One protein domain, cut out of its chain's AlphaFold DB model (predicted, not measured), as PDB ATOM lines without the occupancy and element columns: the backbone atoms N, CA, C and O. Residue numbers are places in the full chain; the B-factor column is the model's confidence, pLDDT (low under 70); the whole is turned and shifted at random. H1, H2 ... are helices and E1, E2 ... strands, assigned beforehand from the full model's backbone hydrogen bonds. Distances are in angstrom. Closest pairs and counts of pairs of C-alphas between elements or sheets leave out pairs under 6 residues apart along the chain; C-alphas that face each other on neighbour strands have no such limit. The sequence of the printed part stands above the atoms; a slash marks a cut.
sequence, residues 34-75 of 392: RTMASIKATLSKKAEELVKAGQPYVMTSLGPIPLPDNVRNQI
ATOM      1  N   ARG A  34      14.289  39.719  24.247       60.59
ATOM      2  CA  ARG A  34      13.853  41.108  24.476       60.59
ATOM      3  C   ARG A  34      12.334  41.280  24.417       60.59
ATOM      4  O   ARG A  34      11.770  42.017  25.227       60.59
ATOM      5  N   THR A  35      11.663  40.573  23.517       66.69
ATOM      6  CA  THR A  35      10.201  40.584  23.380       66.69
ATOM      7  C   THR A  35       9.544  39.872  24.561       66.69
ATOM      8  O   THR A  35       8.574  40.376  25.125       66.69
ATOM      9  N   MET A  36      10.127  38.760  25.020       61.78
ATOM     10  CA  MET A  36       9.679  38.046  26.223       61.78
ATOM     11  C   MET A  36       9.822  38.889  27.498       61.78
ATOM     12  O   MET A  36       8.904  38.923  28.320       61.78
ATOM     13  N   ALA A  37      10.927  39.628  27.647       68.69
ATOM     14  CA  ALA A  37      11.121  40.540  28.774       68.69
ATOM     15  C   ALA A  37      10.107  41.701  28.773       68.69
ATOM     16  O   ALA A  37       9.548  42.029  29.819       68.69
ATOM     17  N   SER A  38       9.818  42.275  27.600       71.75
ATOM     18  CA  SER A  38       8.827  43.351  27.442       71.75
ATOM     19  C   SER A  38       7.395  42.886  27.747       71.75
ATOM     20  O   SER A  38       6.653  43.558  28.474       71.75
ATOM     21  N   ILE A  39       7.019  41.687  27.285       69.12
ATOM     22  CA  ILE A  39       5.718  41.075  27.598       69.12
ATOM     23  C   ILE A  39       5.612  40.814  29.104       69.12
ATOM     24  O   ILE A  39       4.622  41.199  29.725       69.12
ATOM     25  N   LYS A  40       6.655  40.256  29.727       70.94
ATOM     26  CA  LYS A  40       6.675  40.005  31.175       70.94
ATOM     27  C   LYS A  40       6.550  41.295  31.995       70.94
ATOM     28  O   LYS A  40       5.786  41.323  32.959       70.94
ATOM     29  N   ALA A  41       7.237  42.366  31.599       72.88
ATOM     30  CA  ALA A  41       7.142  43.668  32.261       72.88
ATOM     31  C   ALA A  41       5.741  44.289  32.125       72.88
ATOM     32  O   ALA A  41       5.190  44.796  33.101       72.88
ATOM     33  N   THR A  42       5.126  44.184  30.943       74.69
ATOM     34  CA  THR A  42       3.766  44.693  30.693       74.69
ATOM     35  C   THR A  42       2.720  43.933  31.514       74.69
ATOM     36  O   THR A  42       1.828  44.543  32.105       74.69
ATOM     37  N   LEU A  43       2.852  42.606  31.618       74.75
ATOM     38  CA  LEU A  43       1.973  41.774  32.445       74.75
ATOM     39  C   LEU A  43       2.165  42.036  33.946       74.75
ATOM     40  O   LEU A  43       1.180  42.058  34.682       74.75
ATOM     41  N   SER A  44       3.397  42.291  34.397       74.19
ATOM     42  CA  SER A  44       3.683  42.673  35.790       74.19
ATOM     43  C   SER A  44       3.057  44.022  36.147       74.19
ATOM     44  O   SER A  44       2.383  44.139  37.167       74.19
ATOM     45  N   LYS A  45       3.190  45.023  35.268       79.56
ATOM     46  CA  LYS A  45       2.599  46.353  35.468       79.56
ATOM     47  C   LYS A  45       1.069  46.294  35.545       79.56
ATOM     48  O   LYS A  45       0.464  46.959  36.381       79.56
ATOM     49  N   LYS A  46       0.446  45.437  34.728       78.94
ATOM     50  CA  LYS A  46      -1.003  45.188  34.771       78.94
ATOM     51  C   LYS A  46      -1.447  44.489  36.068       78.94
ATOM     52  O   LYS A  46      -2.546  44.754  36.543       78.94
ATOM     53  N   ALA A  47      -0.613  43.624  36.655       75.94
ATOM     54  CA  ALA A  47      -0.899  43.014  37.959       75.94
ATOM     55  C   ALA A  47      -0.884  44.068  39.074       75.94
ATOM     56  O   ALA A  47      -1.816  44.132  39.868       75.94
ATOM     57  N   GLU A  48       0.138  44.927  39.102       79.69
ATOM     58  CA  GLU A  48       0.269  46.001  40.096       79.69
ATOM     59  C   GLU A  48      -0.884  47.008  40.023       79.69
ATOM     60  O   GLU A  48      -1.383  47.453  41.056       79.69
ATOM     61  N   GLU A  49      -1.355  47.331  38.818       81.69
ATOM     62  CA  GLU A  49      -2.515  48.204  38.618       81.69
ATOM     63  C   GLU A  49      -3.804  47.588  39.186       81.69
ATOM     64  O   GLU A  49      -4.558  48.270  39.881       81.69
ATOM     65  N   LEU A  50      -4.028  46.286  38.971       79.06
ATOM     66  CA  LEU A  50      -5.180  45.568  39.530       79.06
ATOM     67  C   LEU A  50      -5.100  45.441  41.061       79.06
ATOM     68  O   LEU A  50      -6.120  45.607  41.732       79.06
ATOM     69  N   VAL A  51      -3.899  45.235  41.617       79.44
ATOM     70  CA  VAL A  51      -3.647  45.258  43.073       79.44
ATOM     71  C   VAL A  51      -3.942  46.643  43.650       79.44
ATOM     72  O   VAL A  51      -4.648  46.756  44.650       79.44
ATOM     73  N   LYS A  52      -3.460  47.708  43.000       81.19
ATOM     74  CA  LYS A  52      -3.689  49.098  43.423       81.19
ATOM     75  C   LYS A  52      -5.166  49.492  43.339       81.19
ATOM     76  O   LYS A  52      -5.641  50.250  44.181       81.19
ATOM     77  N   ALA A  53      -5.893  48.958  42.360       76.81
ATOM     78  CA  ALA A  53      -7.337  49.132  42.219       76.81
ATOM     79  C   ALA A  53      -8.162  48.246  43.177       76.81
ATOM     80  O   ALA A  53      -9.391  48.337  43.177       76.81
ATOM     81  N   GLY A  54      -7.518  47.370  43.962       77.12
ATOM     82  CA  GLY A  54      -8.185  46.434  44.871       77.12
ATOM     83  C   GLY A  54      -9.078  45.412  44.157       77.12
ATOM     84  O   GLY A  54     -10.021  44.893  44.755       77.12
ATOM     85  N   GLN A  55      -8.836  45.155  42.867       79.75
ATOM     86  CA  GLN A  55      -9.657  44.252  42.064       79.75
ATOM     87  C   GLN A  55      -9.098  42.825  42.144       79.75
ATOM     88  O   GLN A  55      -7.906  42.627  41.901       79.75
ATOM     89  N   PRO A  56      -9.927  41.806  42.443       80.19
ATOM     90  CA  PRO A  56      -9.471  40.423  42.420       80.19
ATOM     91  C   PRO A  56      -9.125  40.006  40.983       80.19
ATOM     92  O   PRO A  56      -9.895  40.238  40.047       80.19
ATOM     93  N   TYR A  57      -7.976  39.354  40.804       84.44
ATOM     94  CA  TYR A  57      -7.490  38.863  39.509       84.44
ATOM     95  C   TYR A  57      -6.991  37.414  39.616       84.44
ATOM     96  O   TYR A  57      -6.576  36.968  40.685       84.44
ATOM     97  N   VAL A  58      -7.030  36.669  38.504       84.38
ATOM     98  CA  VAL A  58      -6.426  35.330  38.391       84.38
ATOM     99  C   VAL A  58      -5.137  35.444  37.590       84.38
ATOM    100  O   VAL A  58      -5.099  36.093  36.543       84.38
ATOM    101  N   MET A  59      -4.087  34.775  38.058       83.62
ATOM    102  CA  MET A  59      -2.865  34.592  37.281       83.62
ATOM    103  C   MET A  59      -3.065  33.473  36.260       83.62
ATOM    104  O   MET A  59      -3.211  32.309  36.625       83.62
ATOM    105  N   THR A  60      -3.065  33.825  34.976       82.25
ATOM    106  CA  THR A  60      -3.061  32.860  33.868       82.25
ATOM    107  C   THR A  60      -1.667  32.776  33.245       82.25
ATOM    108  O   THR A  60      -0.823  33.642  33.481       82.25
ATOM    109  N   SER A  61      -1.414  31.773  32.401       79.25
ATOM    110  CA  SER A  61      -0.171  31.688  31.616       79.25
ATOM    111  C   SER A  61       0.034  32.883  30.673       79.25
ATOM    112  O   SER A  61       1.160  33.149  30.263       79.25
ATOM    113  N   LEU A  62      -1.035  33.630  30.371       78.62
ATOM    114  CA  LEU A  62      -1.022  34.863  29.579       78.62
ATOM    115  C   LEU A  62      -0.977  36.137  30.446       78.62
ATOM    116  O   LEU A  62      -1.030  37.243  29.912       78.62
ATOM    117  N   GLY A  63      -0.869  35.993  31.771       81.06
ATOM    118  CA  GLY A  63      -0.772  37.084  32.741       81.06
ATOM    119  C   GLY A  63      -2.025  37.300  33.598       81.06
ATOM    120  O   GLY A  63      -2.922  36.449  33.623       81.06
ATOM    121  N   PRO A  64      -2.078  38.413  34.353       85.38
ATOM    122  CA  PRO A  64      -3.177  38.716  35.264       85.38
ATOM    123  C   PRO A  64      -4.436  39.114  34.483       85.38
ATOM    124  O   PRO A  64      -4.431  40.072  33.701       85.38
ATOM    125  N   ILE A  65      -5.527  38.385  34.705       86.62
ATOM    126  CA  ILE A  65      -6.843  38.683  34.131       86.62
ATOM    127  C   ILE A  65      -7.800  39.020  35.283       86.62
ATOM    128  O   ILE A  65      -7.886  38.235  36.231       86.62
ATOM    129  N   PRO A  66      -8.505  40.168  35.241       85.19
ATOM    130  CA  PRO A  66      -9.486  40.511  36.267       85.19
ATOM    131  C   PRO A  66     -10.616  39.478  36.279       85.19
ATOM    132  O   PRO A  66     -11.055  39.026  35.216       85.19
ATOM    133  N   LEU A  67     -11.093  39.092  37.465       85.12
ATOM    134  CA  LEU A  67     -12.234  38.181  37.535       85.12
ATOM    135  C   LEU A  67     -13.499  38.913  37.068       85.12
ATOM    136  O   LEU A  67     -13.748  40.030  37.521       85.12
ATOM    137  N   PRO A  68     -14.335  38.291  36.220       85.06
ATOM    138  CA  PRO A  68     -15.639  38.844  35.884       85.06
ATOM    139  C   PRO A  68     -16.538  38.902  37.127       85.06
ATOM    140  O   PRO A  68     -16.520  37.992  37.965       85.06
ATOM    141  N   ASP A  69     -17.372  39.939  37.218       80.50
ATOM    142  CA  ASP A  69     -18.197  40.232  38.403       80.50
ATOM    143  C   ASP A  69     -19.117  39.067  38.812       80.50
ATOM    144  O   ASP A  69     -19.332  38.812  39.997       80.50
ATOM    145  N   ASN A  70     -19.587  38.288  37.832       84.06
ATOM    146  CA  ASN A  70     -20.415  37.099  38.057       84.06
ATOM    147  C   ASN A  70     -19.714  36.031  38.911       84.06
ATOM    148  O   ASN A  70     -20.369  35.327  39.676       84.06
ATOM    149  N   VAL A  71     -18.390  35.908  38.775       81.38
ATOM    150  CA  VAL A  71     -17.569  34.953  39.532       81.38
ATOM    151  C   VAL A  71     -17.111  35.577  40.844       81.38
ATOM    152  O   VAL A  71     -17.100  34.895  41.865       81.38
ATOM    153  N   ARG A  72     -16.814  36.883  40.848       76.44
ATOM    154  CA  ARG A  72     -16.434  37.645  42.048       76.44
ATOM    155  C   ARG A  72     -17.446  37.484  43.182       76.44
ATOM    156  O   ARG A  72     -17.055  37.245  44.320       76.44
ATOM    157  N   ASN A  73     -18.734  37.554  42.859       79.56
ATOM    158  CA  ASN A  73     -19.814  37.474  43.847       79.56
ATOM    159  C   ASN A  73     -20.053  36.054  44.388       79.56
ATOM    160  O   ASN A  73     -20.812  35.882  45.336       79.56
ATOM    161  N   GLN A  74     -19.423  35.035  43.795       83.38
ATOM    162  CA  GLN A  74     -19.526  33.637  44.224       83.38
ATOM    163  C   GLN A  74     -18.309  33.174  45.034       83.38
ATOM    164  O   GLN A  74     -18.286  32.028  45.483       83.38
ATOM    165  N   ILE A  75     -17.298  34.032  45.224       79.75
ATOM    166  CA  ILE A  75     -16.091  33.690  45.981       79.75
ATOM    167  C   ILE A  75     -16.461  33.569  47.465       79.75
ATOM    168  O   ILE A  75     -16.894  34.552  48.066       79.75
TER     169      ILE A  75
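Overview. This is residues 34 to 75 of the 392 residues of an uncharacterized protein of Cryptosporidium parvum (UniProt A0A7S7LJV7). A short two-stranded hairpin, E1 and E2, sits beside one long helix, H1, with E2 the strand nearer to it. The short helix H2 follows the hairpin at the far end of the long axis from residue 34, where H1 begins, and has no contact with H1. The printed part has 42 residues, with two named helices and two named strands in the order H1, E1, E2, H2; the sheet has the order E1 - E2 and is antiparallel. The class is mixed, helices and strands. The whole is loose, with a radius of gyration of the C-alphas of 11.7 A, and flat, spanning 39 by 20 by 10 A.

Along the chain. Strand E1 is residues 57 to 60, 9.4 A from first to last C-alpha, and begins at C-alpha 57 at (-7.490, 38.863, 39.509). Strand E2 is residues 63 to 66 and is 10.0 A long. Helix H1 is residues 34 to 52, 27.0 A from C-alpha 34 at (13.853, 41.108, 24.476) to C-alpha 52 at (-3.689, 49.098, 43.423). Helix H2 is residues 69 to 72, 4.8 A long, and ends at C-alpha 72 at (-16.434, 37.645, 42.048).

Arrangement. E1 and E2 form a hairpin of antiparallel neighbours, with 148 degrees between their N-to-C directions. N 58 and O 65 are 2.9 A apart and N 63 and O 60 are 2.9 A apart, both within hydrogen-bond range. The C-alphas of Tyr 57 and Pro 66, which face each other, are 4.1 A apart. H1 and E2 have 8 pairs of C-alphas within 8 A, and their closest C-alphas, those of Leu 43 and Gly 63, are 5.4 A apart. H1 and E1 have 2 such pairs, the closest being the C-alphas of Leu 50 and Tyr 57, 7.1 A apart. H2 is apart from H1 and from E1. Every O i to N i+4 pair of H1 is within hydrogen-bond range; H2, with four residues, is too short for such a pair, and its one O i to N i+3 pair is within range.

Size, cuts and confidence. The two C-alphas farthest apart are those of Arg 34 and Gln 74, at 39.5 A. The printed part runs from residue 34 to residue 75 and has no cut. The links H1 to E1, E1 to E2 and E2 to H2 are tight, and no link is long. The mean pLDDT of the printed part is 78.1, and residues 34 to 37 and residue 39, which belong to H1, are under 70.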